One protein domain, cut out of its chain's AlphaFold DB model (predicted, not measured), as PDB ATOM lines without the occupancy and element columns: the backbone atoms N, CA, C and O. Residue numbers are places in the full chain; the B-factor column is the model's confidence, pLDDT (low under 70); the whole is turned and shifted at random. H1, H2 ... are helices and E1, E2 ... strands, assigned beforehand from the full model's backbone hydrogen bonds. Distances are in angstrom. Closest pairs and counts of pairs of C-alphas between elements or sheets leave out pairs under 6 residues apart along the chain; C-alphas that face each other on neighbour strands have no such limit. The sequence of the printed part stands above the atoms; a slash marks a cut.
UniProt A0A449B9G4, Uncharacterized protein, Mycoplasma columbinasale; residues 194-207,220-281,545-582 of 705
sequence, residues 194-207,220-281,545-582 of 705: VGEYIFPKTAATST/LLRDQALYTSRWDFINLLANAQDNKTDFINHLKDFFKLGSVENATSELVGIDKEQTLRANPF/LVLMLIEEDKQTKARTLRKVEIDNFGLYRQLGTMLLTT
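AT A GLANCE: This is residues 194 to 207, 220 to 281 and 545 to 582 of the 705 residues of an uncharacterized protein of Mycoplasma columbinasale (UniProt A0A449B9G4). A strongly twisted sheet of three strands, E2, E3 and E4, has a helical hairpin of H2 and H3 along one side and H4 packed on E3, while a small strand hairpin, E5 and E6, lies at one end of the long axis, next to H1. The turn between E3 and E4 lies at the other end, and E1 pairs with a short stretch of the link from H3 to E2. The printed part has 114 residues with four named helices and six named strands, in the order E1 H1 H2 H3 E2 H4 E3 E4 E5 E6; the class is mixed, and both sheets, E2 E3 E4 and E5 E6, are antiparallel. It is compact, with a radius of gyration of the C-alphas of 14.5 A, yet elongated, spanning 49 by 30 by 23 A.

HOW THE PARTS SIT: E1, residues 197 to 199, pairs with no named strand; its residues 197 to 198 pair antiparallel with residues 258 to 259. H1, residues 224 to 227, and H3, residues 244 to 254, only just touch, with 3 pairs of C-alphas within 8 A, the closest those of Ala 225 and Phe 254, 4.9 A apart. H2, residues 230 to 240, forms a helical hairpin with H3 at a shallow tilt of 25 degrees, opposite ways; their closest C-alphas are those of Ala 240 and Phe 247, 4.8 A apart. E2, residues 265 to 270, is an edge strand beside the inner strand E3, residues 545 to 553; N 268 and O 550 are within hydrogen-bond range at 3.0 A. H3 only grazes this sheet, with its residues 244 to 248. H4, residues 272 to 278, touches H2 and is on the same face; its closest C-alpha to E3 is that of Thr 275, 4.9 A from that of Met 548. E3 and E4, residues 559 to 566, form a hairpin, with N 547 and O 564 2.8 A apart. E5, residues 572 to 575, and E6, residues 578 to 581, form another, with N 573 and O 580 2.7 A apart. Every O i to N i+4 pair is within hydrogen-bond range in H2 and H4, and 6 of 7 in H3; H1 is too short for such a pair.

IN THESE COORDINATES: E1 begins at C-alpha 197, (4.373, 9.031, 4.565). H2 is 15.5 A long, H3 15.9 A, E2 15.0 A, E3 24.7 A and E4 22.2 A. E6 ends at C-alpha 581, (-17.148, 1.422, -14.304).

THE WHOLE: The two C-alphas farthest apart, those of Thr 556 and Met 578, are 49.4 A apart. Residues 208 to 219 and 282 to 544 are not printed; the gaps between C-alphas are 12.2 A and 9.6 A. Of the links that are printed whole, none is long. The mean pLDDT of the printed part is 70.1, and 49 residues are under 70, among them residues 567 to 582.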
ATOM      1  N   VAL A 194       1.683   6.725   8.016       75.31
ATOM      2  CA  VAL A 194       2.463   5.512   8.278       75.31
ATOM      3  C   VAL A 194       3.937   5.835   8.088       75.31
ATOM      4  O   VAL A 194       4.385   6.131   6.978       75.31
ATOM      5  N   GLY A 195       4.698   5.808   9.183       75.94
ATOM      6  CA  GLY A 195       6.058   6.326   9.187       75.94
ATOM      7  C   GLY A 195       6.098   7.802   8.788       75.94
ATOM      8  O   GLY A 195       5.378   8.644   9.323       75.94
ATOM      9  N   GLU A 196       6.940   8.107   7.805       80.31
ATOM     10  CA  GLU A 196       7.121   9.451   7.244       80.31
ATOM     11  C   GLU A 196       6.134   9.815   6.119       80.31
ATOM     12  O   GLU A 196       6.166  10.945   5.625       80.31
ATOM     13  N   TYR A 197       5.264   8.881   5.716       78.12
ATOM     14  CA  TYR A 197       4.373   9.031   4.565       78.12
ATOM     15  C   TYR A 197       2.942   9.367   4.989       78.12
ATOM     16  O   TYR A 197       2.383   8.744   5.895       78.12
ATOM     17  N   ILE A 198       2.340  10.332   4.290       75.25
ATOM     18  CA  ILE A 198       0.902  10.617   4.346       75.25
ATOM     19  C   ILE A 198       0.234  10.012   3.111       75.25
ATOM     20  O   ILE A 198       0.594  10.361   1.984       75.25
ATOM     21  N   PHE A 199      -0.755   9.150   3.328       74.69
ATOM     22  CA  PHE A 199      -1.580   8.551   2.286       74.69
ATOM     23  C   PHE A 199      -2.869   9.355   2.076       74.69
ATOM     24  O   PHE A 199      -3.449   9.857   3.051       74.69
ATOM     25  N   PRO A 200      -3.326   9.474   0.817       66.31
ATOM     26  CA  PRO A 200      -4.580  10.134   0.494       66.31
ATOM     27  C   PRO A 200      -5.781   9.289   0.932       66.31
ATOM     28  O   PRO A 200      -5.710   8.063   0.978       66.31
ATOM     29  N   LYS A 201      -6.905   9.962   1.195       62.28
ATOM     30  CA  LYS A 201      -8.192   9.320   1.499       62.28
ATOM     31  C   LYS A 201      -8.794   8.595   0.288       62.28
ATOM     32  O   LYS A 201      -9.420   7.554   0.439       62.28
ATOM     33  N   THR A 202      -8.615   9.152  -0.905       63.00
ATOM     34  CA  THR A 202      -9.145   8.619  -2.163       63.00
ATOM     35  C   THR A 202      -8.006   8.400  -3.153       63.00
ATOM     36  O   THR A 202      -7.118   9.247  -3.289       63.00
ATOM     37  N   ALA A 203      -8.056   7.289  -3.883       60.81
ATOM     38  CA  ALA A 203      -7.401   7.168  -5.176       60.81
ATOM     39  C   ALA A 203      -7.978   8.241  -6.116       60.81
ATOM     40  O   ALA A 203      -9.163   8.572  -6.022       60.81
ATOM     41  N   ALA A 204      -7.137   8.833  -6.962       52.53
ATOM     42  CA  ALA A 204      -7.410  10.099  -7.634       52.53
ATOM     43  C   ALA A 204      -7.735  11.265  -6.707       52.53
ATOM     44  O   ALA A 204      -8.879  11.570  -6.369       52.53
ATOM     45  N   THR A 205      -6.693  12.032  -6.381       44.62
ATOM     46  CA  THR A 205      -6.887  13.437  -6.039       44.62
ATOM     47  C   THR A 205      -7.253  14.166  -7.327       44.62
ATOM     48  O   THR A 205      -6.376  14.725  -7.990       44.62
ATOM     49  N   SER A 206      -8.536  14.211  -7.692       37.94
ATOM     50  CA  SER A 206      -8.996  15.391  -8.410       37.94
ATOM     51  C   SER A 206      -8.673  16.559  -7.486       37.94
ATOM     52  O   SER A 206      -9.356  16.785  -6.487       37.94
ATOM     53  N   THR A 207      -7.590  17.288  -7.741       37.69
ATOM     54  CA  THR A 207      -7.547  18.674  -7.298       37.69
ATOM     55  C   THR A 207      -8.769  19.308  -7.950       37.69
ATOM     56  O   THR A 207      -8.772  19.525  -9.160       37.69
ATOM     57  N   LEU A 220      -7.531  11.079 -16.622       43.53
ATOM     58  CA  LEU A 220      -8.026   9.935 -15.855       43.53
ATOM     59  C   LEU A 220      -7.028   8.785 -15.998       43.53
ATOM     60  O   LEU A 220      -6.457   8.385 -14.989       43.53
ATOM     61  N   LEU A 221      -6.724   8.330 -17.218       44.81
ATOM     62  CA  LEU A 221      -5.845   7.175 -17.493       44.81
ATOM     63  C   LEU A 221      -4.447   7.219 -16.836       44.81
ATOM     64  O   LEU A 221      -3.762   6.202 -16.800       44.81
ATOM     65  N   ARG A 222      -4.005   8.375 -16.321       49.78
ATOM     66  CA  ARG A 222      -2.751   8.503 -15.563       49.78
ATOM     67  C   ARG A 222      -2.843   7.983 -14.129       49.78
ATOM     68  O   ARG A 222      -1.809   7.675 -13.549       49.78
ATOM     69  N   ASP A 223      -4.039   7.901 -13.557       63.78
ATOM     70  CA  ASP A 223      -4.229   7.502 -12.166       63.78
ATOM     71  C   ASP A 223      -4.352   5.981 -12.021       63.78
ATOM     72  O   ASP A 223      -5.447   5.425 -11.986       63.78
ATOM     73  N   GLN A 224      -3.212   5.287 -11.981       66.56
ATOM     74  CA  GLN A 224      -3.154   3.819 -11.986       66.56
ATOM     75  C   GLN A 224      -4.028   3.169 -10.902       66.56
ATOM     76  O   GLN A 224      -4.564   2.080 -11.124       66.56
ATOM     77  N   ALA A 225      -4.234   3.841  -9.765       67.69
ATOM     78  CA  ALA A 225      -5.074   3.359  -8.675       67.69
ATOM     79  C   ALA A 225      -6.555   3.226  -9.050       67.69
ATOM     80  O   ALA A 225      -7.244   2.362  -8.512       67.69
ATOM     81  N   LEU A 226      -7.044   4.016 -10.005       59.66
ATOM     82  CA  LEU A 226      -8.423   3.921 -10.476       59.66
ATOM     83  C   LEU A 226      -8.682   2.686 -11.358       59.66
ATOM     84  O   LEU A 226      -9.818   2.217 -11.406       59.66
ATOM     85  N   TYR A 227      -7.660   2.158 -12.044       58.72
ATOM     86  CA  TYR A 227      -7.799   1.089 -13.058       58.72
ATOM     87  C   TYR A 227      -7.247  -0.259 -12.615       58.72
ATOM     88  O   TYR A 227      -7.550  -1.296 -13.207       58.72
ATOM     89  N   THR A 228      -6.383  -0.241 -11.605       61.66
ATOM     90  CA  THR A 228      -5.686  -1.439 -11.161       61.66
ATOM     91  C   THR A 228      -6.535  -2.188 -10.158       61.66
ATOM     92  O   THR A 228      -7.136  -1.606  -9.254       61.66
ATOM     93  N   SER A 229      -6.580  -3.511 -10.298       60.69
ATOM     94  CA  SER A 229      -7.272  -4.328  -9.315       60.69
ATOM     95  C   SER A 229      -6.543  -4.273  -7.968       60.69
ATOM     96  O   SER A 229      -5.315  -4.211  -7.898       60.69
ATOM     97  N   ARG A 230      -7.302  -4.342  -6.869       68.38
ATOM     98  CA  ARG A 230      -6.741  -4.422  -5.508       68.38
ATOM     99  C   ARG A 230      -5.729  -5.563  -5.398       68.38
ATOM    100  O   ARG A 230      -4.666  -5.382  -4.820       68.38
ATOM    101  N   TRP A 231      -6.041  -6.712  -5.998       66.69
ATOM    102  CA  TRP A 231      -5.172  -7.885  -6.014       66.69
ATOM    103  C   TRP A 231      -3.832  -7.617  -6.708       66.69
ATOM    104  O   TRP A 231      -2.782  -7.868  -6.116       66.69
ATOM    105  N   ASP A 232      -3.863  -7.079  -7.930       69.31
ATOM    106  CA  ASP A 232      -2.646  -6.816  -8.707       69.31
ATOM    107  C   ASP A 232      -1.751  -5.819  -7.981       69.31
ATOM    108  O   ASP A 232      -0.542  -6.025  -7.876       69.31
ATOM    109  N   PHE A 233      -2.355  -4.788  -7.391       79.31
ATOM    110  CA  PHE A 233      -1.630  -3.811  -6.597       79.31
ATOM    111  C   PHE A 233      -1.031  -4.405  -5.313       79.31
ATOM    112  O   PHE A 233       0.155  -4.221  -5.042       79.31
ATOM    113  N   ILE A 234      -1.805  -5.171  -4.536       79.00
ATOM    114  CA  ILE A 234      -1.315  -5.835  -3.315       79.00
ATOM    115  C   ILE A 234      -0.162  -6.792  -3.645       79.00
ATOM    116  O   ILE A 234       0.821  -6.855  -2.907       79.00
ATOM    117  N   ASN A 235      -0.250  -7.525  -4.757       76.88
ATOM    118  CA  ASN A 235       0.831  -8.388  -5.227       76.88
ATOM    119  C   ASN A 235       2.070  -7.616  -5.650       76.88
ATOM    120  O   ASN A 235       3.173  -8.032  -5.305       76.88
ATOM    121  N   LEU A 236       1.894  -6.523  -6.392       82.69
ATOM    122  CA  LEU A 236       2.988  -5.652  -6.802       82.69
ATOM    123  C   LEU A 236       3.770  -5.174  -5.572       82.69
ATOM    124  O   LEU A 236       4.987  -5.332  -5.511       82.69
ATOM    125  N   LEU A 237       3.056  -4.692  -4.550       88.44
ATOM    126  CA  LEU A 237       3.650  -4.271  -3.282       88.44
ATOM    127  C   LEU A 237       4.329  -5.425  -2.537       88.44
ATOM    128  O   LEU A 237       5.451  -5.271  -2.062       88.44
ATOM    129  N   ALA A 238       3.682  -6.586  -2.447       85.50
ATOM    130  CA  ALA A 238       4.256  -7.744  -1.767       85.50
ATOM    131  C   ALA A 238       5.539  -8.246  -2.448       85.50
ATOM    132  O   ALA A 238       6.485  -8.621  -1.762       85.50
ATOM    133  N   ASN A 239       5.608  -8.210  -3.780       84.25
ATOM    134  CA  ASN A 239       6.798  -8.612  -4.536       84.25
ATOM    135  C   ASN A 239       7.960  -7.620  -4.384       84.25
ATOM    136  O   ASN A 239       9.114  -7.998  -4.560       84.25
ATOM    137  N   ALA A 240       7.665  -6.364  -4.047       86.56
ATOM    138  CA  ALA A 240       8.665  -5.326  -3.837       86.56
ATOM    139  C   ALA A 240       9.094  -5.167  -2.369       86.56
ATOM    140  O   ALA A 240       9.979  -4.367  -2.086       86.56
ATOM    141  N   GLN A 241       8.505  -5.913  -1.425       81.56
ATOM    142  CA  GLN A 241       8.730  -5.715   0.016       81.56
ATOM    143  C   GLN A 241      10.198  -5.880   0.453       81.56
ATOM    144  O   GLN A 241      10.628  -5.245   1.413       81.56
ATOM    145  N   ASP A 242      10.980  -6.688  -0.271       81.31
ATOM    146  CA  ASP A 242      12.400  -6.917   0.022       81.31
ATOM    147  C   ASP A 242      13.296  -5.756  -0.452       81.31
ATOM    148  O   ASP A 242      14.444  -5.632  -0.018       81.31
ATOM    149  N   ASN A 243      12.773  -4.868  -1.304       86.12
ATOM    150  CA  ASN A 243      13.422  -3.629  -1.713       86.12
ATOM    151  C   ASN A 243      12.544  -2.427  -1.354       86.12
ATOM    152  O   ASN A 243      11.670  -2.007  -2.111       86.12
ATOM    153  N   LYS A 244      12.859  -1.795  -0.219       82.62
ATOM    154  CA  LYS A 244      12.155  -0.604   0.271       82.62
ATOM    155  C   LYS A 244      12.012   0.492  -0.792       82.62
ATOM    156  O   LYS A 244      10.980   1.153  -0.840       82.62
ATOM    157  N   THR A 245      13.021   0.707  -1.636       83.25
ATOM    158  CA  THR A 245      12.954   1.751  -2.671       83.25
ATOM    159  C   THR A 245      11.881   1.422  -3.703       83.25
ATOM    160  O   THR A 245      11.057   2.279  -4.014       83.25
ATOM    161  N   ASP A 246      11.845   0.177  -4.172       84.81
ATOM    162  CA  ASP A 246      10.864  -0.283  -5.158       84.81
ATOM    163  C   ASP A 246       9.458  -0.298  -4.555       84.81
ATOM    164  O   ASP A 246       8.518   0.198  -5.170       84.81
ATOM    165  N   PHE A 247       9.326  -0.759  -3.308       88.31
ATOM    166  CA  PHE A 247       8.067  -0.729  -2.566       88.31
ATOM    167  C   PHE A 247       7.482   0.687  -2.487       88.31
ATOM    168  O   PHE A 247       6.314   0.912  -2.808       88.31
ATOM    169  N   ILE A 248       8.302   1.668  -2.095       86.19
ATOM    170  CA  ILE A 248       7.878   3.070  -2.005       86.19
ATOM    171  C   ILE A 248       7.589   3.658  -3.390       86.19
ATOM    172  O   ILE A 248       6.651   4.441  -3.521       86.19
ATOM    173  N   ASN A 249       8.360   3.301  -4.419       84.50
ATOM    174  CA  ASN A 249       8.103   3.762  -5.784       84.50
ATOM    175  C   ASN A 249       6.753   3.248  -6.295       84.50
ATOM    176  O   ASN A 249       5.952   4.054  -6.753       84.50
ATOM    177  N   HIS A 250       6.434   1.969  -6.087       86.69
ATOM    178  CA  HIS A 250       5.117   1.432  -6.428       86.69
ATOM    179  C   HIS A 250       3.983   2.105  -5.657       86.69
ATOM    180  O   HIS A 250       2.923   2.340  -6.220       86.69
ATOM    181  N   LEU A 251       4.174   2.485  -4.392       85.44
ATOM    182  CA  LEU A 251       3.163   3.290  -3.702       85.44
ATOM    183  C   LEU A 251       2.996   4.680  -4.336       85.44
ATOM    184  O   LEU A 251       1.876   5.176  -4.408       85.44
ATOM    185  N   LYS A 252       4.080   5.311  -4.800       82.06
ATOM    186  CA  LYS A 252       4.049   6.638  -5.441       82.06
ATOM    187  C   LYS A 252       3.447   6.628  -6.844       82.06
ATOM    188  O   LYS A 252       2.882   7.642  -7.246       82.06
ATOM    189  N   ASP A 253       3.545   5.511  -7.560       80.75
ATOM    190  CA  ASP A 253       2.927   5.342  -8.882       80.75
ATOM    191  C   ASP A 253       1.386   5.363  -8.798       80.75
ATOM    192  O   ASP A 253       0.706   5.723  -9.758       80.75
ATOM    193  N   PHE A 254       0.837   5.026  -7.625       77.31
ATOM    194  CA  PHE A 254      -0.600   4.882  -7.378       77.31
ATOM    195  C   PHE A 254      -1.159   5.969  -6.456       77.31
ATOM    196  O   PHE A 254      -2.334   6.315  -6.540       77.31
ATOM    197  N   PHE A 255      -0.332   6.520  -5.567       76.69
ATOM    198  CA  PHE A 255      -0.754   7.490  -4.565       76.69
ATOM    199  C   PHE A 255       0.166   8.702  -4.536       76.69
ATOM    200  O   PHE A 255       1.393   8.599  -4.491       76.69
ATOM    201  N   LYS A 256      -0.433   9.889  -4.420       71.19
ATOM    202  CA  LYS A 256       0.313  11.113  -4.127       71.19
ATOM    203  C   LYS A 256       0.735  11.131  -2.655       71.19
ATOM    204  O   LYS A 256       0.044  11.700  -1.813       71.19
ATOM    205  N   LEU A 257       1.869  10.505  -2.347       71.44
ATOM    206  CA  LEU A 257       2.406  10.466  -0.987       71.44
ATOM    207  C   LEU A 257       2.968  11.835  -0.580       71.44
ATOM    208  O   LEU A 257       3.908  12.342  -1.196       71.44
ATOM    209  N   GLY A 258       2.412  12.429   0.476       65.50
ATOM    210  CA  GLY A 258       2.987  13.615   1.113       65.50
ATOM    211  C   GLY A 258       4.155  13.233   2.024       65.50
ATOM    212  O   GLY A 258       4.056  12.258   2.768       65.50
ATOM    213  N   SER A 259       5.254  13.993   1.987       62.59
ATOM    214  CA  SER A 259       6.386  13.823   2.909       62.59
ATOM    215  C   SER A 259       6.224  14.675   4.166       62.59
ATOM    216  O   SER A 259       5.754  15.812   4.084       62.59
ATOM    217  N   VAL A 260       6.685  14.168   5.310       61.47
ATOM    218  CA  VAL A 260       6.721  14.909   6.579       61.47
ATOM    219  C   VAL A 260       8.145  14.942   7.118       61.47
ATOM    220  O   VAL A 260       8.817  13.916   7.181       61.47
ATOM    221  N   GLU A 261       8.605  16.120   7.534       54.31
ATOM    222  CA  GLU A 261       9.904  16.275   8.188       54.31
ATOM    223  C   GLU A 261       9.874  15.713   9.621       54.31
ATOM    224  O   GLU A 261       8.897  15.888  10.348       54.31
ATOM    225  N   ASN A 262      10.979  15.093  10.053       61.78
ATOM    226  CA  ASN A 262      11.219  14.618  11.429       61.78
ATOM    227  C   ASN A 262      10.404  13.391  11.899       61.78
ATOM    228  O   ASN A 262      10.055  13.291  13.075       61.78
ATOM    229  N   ALA A 263      10.137  12.421  11.019       68.50
ATOM    230  CA  ALA A 263       9.514  11.151  11.408       68.50
ATOM    231  C   ALA A 263      10.498  10.184  12.105       68.50
ATOM    232  O   ALA A 263      11.593   9.905  11.598       68.50
ATOM    233  N   THR A 264      10.079   9.628  13.247       75.81
ATOM    234  CA  THR A 264      10.848   8.667  14.066       75.81
ATOM    235  C   THR A 264      10.772   7.225  13.563       75.81
ATOM    236  O   THR A 264      11.560   6.381  13.983       75.81
ATOM    237  N   SER A 265       9.863   6.939  12.638       81.44
ATOM    238  CA  SER A 265       9.588   5.613  12.088       81.44
ATOM    239  C   SER A 265       9.604   5.629  10.559       81.44
ATOM    240  O   SER A 265       9.547   6.686   9.924       81.44
ATOM    241  N   GLU A 266       9.743   4.454   9.951       85.44
ATOM    242  CA  GLU A 266       9.743   4.267   8.501       85.44
ATOM    243  C   GLU A 266       8.862   3.094   8.066       85.44
ATOM    244  O   GLU A 266       8.706   2.102   8.775       85.44
ATOM    245  N   LEU A 267       8.282   3.221   6.874       85.12
ATOM    246  CA  LEU A 267       7.523   2.162   6.218       85.12
ATOM    247  C   LEU A 267       8.489   1.143   5.600       85.12
ATOM    248  O   LEU A 267       9.369   1.534   4.833       85.12
ATOM    249  N   VAL A 268       8.328  -0.141   5.929       85.50
ATOM    250  CA  VAL A 268       9.263  -1.206   5.514       85.50
ATOM    251  C   VAL A 268       8.622  -2.335   4.710       85.50
ATOM    252  O   VAL A 268       9.346  -3.171   4.188       85.50
ATOM    253  N   GLY A 269       7.295  -2.369   4.578       90.38
ATOM    254  CA  GLY A 269       6.630  -3.360   3.735       90.38
ATOM    255  C   GLY A 269       5.132  -3.466   3.980       90.38
ATOM    256  O   GLY A 269       4.519  -2.598   4.608       90.38
ATOM    257  N   ILE A 270       4.552  -4.559   3.493       90.19
ATOM    258  CA  ILE A 270       3.133  -4.895   3.614       90.19
ATOM    259  C   ILE A 270       2.974  -6.279   4.246       90.19
ATOM    260  O   ILE A 270       3.678  -7.217   3.890       90.19
ATOM    261  N   ASP A 271       2.023  -6.428   5.163       85.75
ATOM    262  CA  ASP A 271       1.535  -7.738   5.582       85.75
ATOM    263  C   ASP A 271       0.454  -8.181   4.590       85.75
ATOM    264  O   ASP A 271      -0.712  -7.786   4.689       85.75
ATOM    265  N   LYS A 272       0.858  -8.952   3.575       82.81
ATOM    266  CA  LYS A 272      -0.031  -9.395   2.492       82.81
ATOM    267  C   LYS A 272      -1.233 -10.185   3.017       82.81
ATOM    268  O   LYS A 272      -2.349  -9.957   2.564       82.81
ATOM    269  N   GLU A 273      -1.028 -11.100   3.960       72.44
ATOM    270  CA  GLU A 273      -2.105 -11.957   4.465       72.44
ATOM    271  C   GLU A 273      -3.128 -11.153   5.263       72.44
ATOM    272  O   GLU A 273      -4.332 -11.266   5.016       72.44
ATOM    273  N   GLN A 274      -2.669 -10.286   6.171       70.44
ATOM    274  CA  GLN A 274      -3.577  -9.421   6.920       70.44
ATOM    275  C   GLN A 274      -4.258  -8.400   6.015       70.44
ATOM    276  O   GLN A 274      -5.430  -8.105   6.218       70.44
ATOM    277  N   THR A 275      -3.567  -7.907   4.986       73.69
ATOM    278  CA  THR A 275      -4.163  -7.053   3.952       73.69
ATOM    279  C   THR A 275      -5.324  -7.765   3.263       73.69
ATOM    280  O   THR A 275      -6.428  -7.227   3.204       73.69
ATOM    281  N   LEU A 276      -5.132  -9.001   2.801       64.94
ATOM    282  CA  LEU A 276      -6.187  -9.773   2.135       64.94
ATOM    283  C   LEU A 276      -7.367 -10.104   3.062       64.94
ATOM    284  O   LEU A 276      -8.498 -10.170   2.592       64.94
ATOM    285  N   ARG A 277      -7.127 -10.287   4.366       59.91
ATOM    286  CA  ARG A 277      -8.189 -10.502   5.366       59.91
ATOM    287  C   ARG A 277      -8.940  -9.225   5.736       59.91
ATOM    288  O   ARG A 277     -10.142  -9.262   5.954       59.91
ATOM    289  N   ALA A 278      -8.233  -8.103   5.840       61.38
ATOM    290  CA  ALA A 278      -8.807  -6.834   6.277       61.38
ATOM    291  C   ALA A 278      -9.655  -6.155   5.191       61.38
ATOM    292  O   ALA A 278     -10.424  -5.244   5.496       61.38
ATOM    293  N   ASN A 279      -9.516  -6.571   3.929       58.81
ATOM    294  CA  ASN A 279     -10.336  -6.042   2.851       58.81
ATOM    295  C   ASN A 279     -11.775  -6.597   2.940       58.81
ATOM    296  O   ASN A 279     -11.962  -7.814   2.933       58.81
ATOM    297  N   PRO A 280     -12.803  -5.728   2.934       50.44
ATOM    298  CA  PRO A 280     -14.208  -6.113   3.138       50.44
ATOM    299  C   PRO A 280     -14.803  -7.031   2.056       50.44
ATOM    300  O   PRO A 280     -15.917  -7.519   2.212       50.44
ATOM    301  N   PHE A 281     -14.059  -7.308   0.982       50.91
ATOM    302  CA  PHE A 281     -14.469  -8.180  -0.120       50.91
ATOM    303  C   PHE A 281     -13.533  -9.378  -0.275       50.91
ATOM    304  O   PHE A 281     -13.210  -9.796  -1.382       50.91
ATOM    305  N   LEU A 545      -9.702  -0.004  -0.881       71.81
ATOM    306  CA  LEU A 545      -8.478  -0.747  -0.654       71.81
ATOM    307  C   LEU A 545      -8.066  -0.561   0.806       71.81
ATOM    308  O   LEU A 545      -7.801   0.552   1.251       71.81
ATOM    309  N   VAL A 546      -7.971  -1.662   1.542       75.75
ATOM    310  CA  VAL A 546      -7.347  -1.684   2.867       75.75
ATOM    311  C   VAL A 546      -5.934  -2.233   2.715       75.75
ATOM    312  O   VAL A 546      -5.771  -3.308   2.146       75.75
ATOM    313  N   LEU A 547      -4.926  -1.519   3.212       82.69
ATOM    314  CA  LEU A 547      -3.524  -1.940   3.272       82.69
ATOM    315  C   LEU A 547      -3.099  -2.119   4.729       82.69
ATOM    316  O   LEU A 547      -3.313  -1.231   5.554       82.69
ATOM    317  N   MET A 548      -2.450  -3.240   5.036       83.69
ATOM    318  CA  MET A 548      -1.839  -3.494   6.342       83.69
ATOM    319  C   MET A 548      -0.328  -3.318   6.205       83.69
ATOM    320  O   MET A 548       0.393  -4.224   5.798       83.69
ATOM    321  N   LEU A 549       0.147  -2.109   6.485       87.25
ATOM    322  CA  LEU A 549       1.525  -1.681   6.287       87.25
ATOM    323  C   LEU A 549       2.376  -1.919   7.536       87.25
ATOM    324  O   LEU A 549       1.941  -1.651   8.656       87.25
ATOM    325  N   ILE A 550       3.606  -2.391   7.346       88.12
ATOM    326  CA  ILE A 550       4.550  -2.636   8.439       88.12
ATOM    327  C   ILE A 550       5.401  -1.380   8.633       88.12
ATOM    328  O   ILE A 550       6.172  -0.987   7.757       88.12
ATOM    329  N   GLU A 551       5.264  -0.762   9.800       88.62
ATOM    330  CA  GLU A 551       6.056   0.379  10.249       88.62
ATOM    331  C   GLU A 551       7.146  -0.096  11.216       88.62
ATOM    332  O   GLU A 551       6.847  -0.796  12.183       88.62
ATOM    333  N   GLU A 552       8.395   0.304  10.983       88.12
ATOM    334  CA  GLU A 552       9.528   0.051  11.879       88.12
ATOM    335  C   GLU A 552       9.978   1.359  12.545       88.12
ATOM    336  O   GLU A 552      10.240   2.365  11.882       88.12
ATOM    337  N   ASP A 553      10.082   1.354  13.873       87.62
ATOM    338  CA  ASP A 553      10.684   2.455  14.620       87.62
ATOM    339  C   ASP A 553      12.205   2.484  14.390       87.62
ATOM    340  O   ASP A 553      12.905   1.485  14.594       87.62
ATOM    341  N   LYS A 554      12.738   3.641  13.974       85.56
ATOM    342  CA  LYS A 554      14.138   3.760  13.535       85.56
ATOM    343  C   LYS A 554      15.135   3.494  14.670       85.56
ATOM    344  O   LYS A 554      16.240   3.029  14.391       85.56
ATOM    345  N   GLN A 555      14.768   3.783  15.922       86.38
ATOM    346  CA  GLN A 555      15.653   3.667  17.088       86.38
ATOM    347  C   GLN A 555      15.562   2.292  17.752       86.38
ATOM    348  O   GLN A 555      16.576   1.651  18.016       86.38
ATOM    349  N   THR A 556      14.342   1.849  18.036       90.81
ATOM    350  CA  THR A 556      14.049   0.638  18.809       90.81
ATOM    351  C   THR A 556      13.951  -0.609  17.943       90.81
ATOM    352  O   THR A 556      13.995  -1.715  18.479       90.81
ATOM    353  N   LYS A 557      13.801  -0.449  16.620       89.94
ATOM    354  CA  LYS A 557      13.532  -1.542  15.671       89.94
ATOM    355  C   LYS A 557      12.223  -2.287  15.941       89.94
ATOM    356  O   LYS A 557      11.983  -3.347  15.366       89.94
ATOM    357  N   ALA A 558      11.357  -1.732  16.790       86.12
ATOM    358  CA  ALA A 558      10.031  -2.270  17.031       86.12
ATOM    359  C   ALA A 558       9.180  -2.133  15.764       86.12
ATOM    360  O   ALA A 558       9.146  -1.071  15.141       86.12
ATOM    361  N   ARG A 559       8.483  -3.211  15.401       84.56
ATOM    362  CA  ARG A 559       7.574  -3.239  14.255       84.56
ATOM    363  C   ARG A 559       6.137  -3.135  14.723       84.56
ATOM    364  O   ARG A 559       5.725  -3.839  15.642       84.56
ATOM    365  N   THR A 560       5.377  -2.276  14.066       82.06
ATOM    366  CA  THR A 560       3.949  -2.097  14.307       82.06
ATOM    367  C   THR A 560       3.197  -2.184  12.994       82.06
ATOM    368  O   THR A 560       3.678  -1.732  11.959       82.06
ATOM    369  N   LEU A 561       2.017  -2.792  13.036       78.19
ATOM    370  CA  LEU A 561       1.151  -2.881  11.876       78.19
ATOM    371  C   LEU A 561       0.221  -1.668  11.842       78.19
ATOM    372  O   LEU A 561      -0.402  -1.324  12.851       78.19
ATOM    373  N   ARG A 562       0.131  -1.022  10.683       78.31
ATOM    374  CA  ARG A 562      -0.713   0.146  10.440       78.31
ATOM    375  C   ARG A 562      -1.707  -0.149   9.337       78.31
ATOM    376  O   ARG A 562      -1.336  -0.592   8.258       78.31
ATOM    377  N   LYS A 563      -2.970   0.135   9.617       78.56
ATOM    378  CA  LYS A 563      -4.054   0.034   8.649       78.56
ATOM    379  C   LYS A 563      -4.176   1.358   7.894       78.56
ATOM    380  O   LYS A 563      -4.277   2.409   8.523       78.56
ATOM    381  N   VAL A 564      -4.175   1.298   6.570       75.62
ATOM    382  CA  VAL A 564      -4.486   2.421   5.676       75.62
ATOM    383  C   VAL A 564      -5.694   2.021   4.850       75.62
ATOM    384  O   VAL A 564      -5.724   0.921   4.306       75.62
ATOM    385  N   GLU A 565      -6.691   2.891   4.765       74.75
ATOM    386  CA  GLU A 565      -7.890   2.655   3.967       74.75
ATOM    387  C   GLU A 565      -7.996   3.721   2.881       74.75
ATOM    388  O   GLU A 565      -7.869   4.904   3.166       74.75
ATOM    389  N   ILE A 566      -8.195   3.311   1.634       73.19
ATOM    390  CA  ILE A 566      -8.188   4.206   0.478       73.19
ATOM    391  C   ILE A 566      -9.440   3.923  -0.345       73.19
ATOM    392  O   ILE A 566      -9.631   2.798  -0.800       73.19
ATOM    393  N   ASP A 567     -10.274   4.938  -0.543       67.12
ATOM    394  CA  ASP A 567     -11.483   4.853  -1.366       67.12
ATOM    395  C   ASP A 567     -11.151   5.035  -2.866       67.12
ATOM    396  O   ASP A 567     -10.055   5.467  -3.221       67.12
ATOM    397  N   ASN A 568     -12.099   4.751  -3.766       62.12
ATOM    398  CA  ASN A 568     -11.981   4.860  -5.237       62.12
ATOM    399  C   ASN A 568     -10.917   3.972  -5.921       62.12
ATOM    400  O   ASN A 568     -10.648   4.137  -7.110       62.12
ATOM    401  N   PHE A 569     -10.321   3.011  -5.225       66.94
ATOM    402  CA  PHE A 569      -9.345   2.091  -5.800       66.94
ATOM    403  C   PHE A 569     -10.020   1.008  -6.658       66.94
ATOM    404  O   PHE A 569     -10.875   0.267  -6.171       66.94
ATOM    405  N   GLY A 570      -9.612   0.871  -7.922       57.97
ATOM    406  CA  GLY A 570     -10.196  -0.092  -8.867       57.97
ATOM    407  C   GLY A 570     -11.618   0.256  -9.328       57.97
ATOM    408  O   GLY A 570     -12.391  -0.638  -9.688       57.97
ATOM    409  N   LEU A 571     -11.965   1.548  -9.307       53.69
ATOM    410  CA  LEU A 571     -13.270   2.080  -9.714       53.69
ATOM    411  C   LEU A 571     -13.612   1.801 -11.188       53.69
ATOM    412  O   LEU A 571     -14.785   1.682 -11.551       53.69
ATOM    413  N   TYR A 572     -12.596   1.680 -12.041       48.78
ATOM    414  CA  TYR A 572     -12.763   1.427 -13.465       48.78
ATOM    415  C   TYR A 572     -11.976   0.188 -13.920       48.78
ATOM    416  O   TYR A 572     -10.935  -0.163 -13.373       48.78
ATOM    417  N   ARG A 573     -12.454  -0.470 -14.976       49.06
ATOM    418  CA  ARG A 573     -11.736  -1.477 -15.764       49.06
ATOM    419  C   ARG A 573     -11.347  -0.867 -17.096       49.06
ATOM    420  O   ARG A 573     -12.198  -0.309 -17.786       49.06
ATOM    421  N   GLN A 574     -10.080  -0.995 -17.471       41.66
ATOM    422  CA  GLN A 574      -9.608  -0.579 -18.784       41.66
ATOM    423  C   GLN A 574      -9.659  -1.758 -19.764       41.66
ATOM    424  O   GLN A 574      -9.078  -2.806 -19.500       41.66
ATOM    425  N   LEU A 575     -10.326  -1.574 -20.904       40.19
ATOM    426  CA  LEU A 575     -10.302  -2.499 -22.040       40.19
ATOM    427  C   LEU A 575      -9.797  -1.739 -23.270       40.19
ATOM    428  O   LEU A 575     -10.520  -0.937 -23.863       40.19
ATOM    429  N   GLY A 576      -8.525  -1.933 -23.627       38.88
ATOM    430  CA  GLY A 576      -7.867  -1.124 -24.658       38.88
ATOM    431  C   GLY A 576      -7.852   0.362 -24.276       38.88
ATOM    432  O   GLY A 576      -7.303   0.741 -23.242       38.88
ATOM    433  N   THR A 577      -8.471   1.221 -25.089       36.34
ATOM    434  CA  THR A 577      -8.640   2.659 -24.788       36.34
ATOM    435  C   THR A 577      -9.938   2.980 -24.038       36.34
ATOM    436  O   THR A 577     -10.220   4.151 -23.788       36.34
ATOM    437  N   MET A 578     -10.765   1.977 -23.732       34.72
ATOM    438  CA  MET A 578     -12.072   2.154 -23.098       34.72
ATOM    439  C   MET A 578     -11.985   1.988 -21.581       34.72
ATOM    440  O   MET A 578     -11.221   1.162 -21.086       34.72
ATOM    441  N   LEU A 579     -12.810   2.743 -20.853       39.66
ATOM    442  CA  LEU A 579     -12.980   2.646 -19.404       39.66
ATOM    443  C   LEU A 579     -14.411   2.205 -19.081       39.66
ATOM    444  O   LEU A 579     -15.376   2.834 -19.517       39.66
ATOM    445  N   LEU A 580     -14.544   1.135 -18.307       37.22
ATOM    446  CA  LEU A 580     -15.806   0.602 -17.804       37.22
ATOM    447  C   LEU A 580     -15.866   0.821 -16.295       37.22
ATOM    448  O   LEU A 580     -14.909   0.516 -15.600       37.22
ATOM    449  N   THR A 581     -16.969   1.337 -15.763       39.53
ATOM    450  CA  THR A 581     -17.148   1.422 -14.304       39.53
ATOM    451  C   THR A 581     -17.489   0.050 -13.729       39.53
ATOM    452  O   THR A 581     -18.269  -0.692 -14.323       39.53
ATOM    453  N   THR A 582     -16.915  -0.294 -12.574       40.34
ATOM    454  CA  THR A 582     -17.234  -1.534 -11.840       40.34
ATOM    455  C   THR A 582     -18.496  -1.401 -10.972       40.34
ATOM    456  O   THR A 582     -18.931  -2.370 -10.349       40.34
TER     457      THR A 582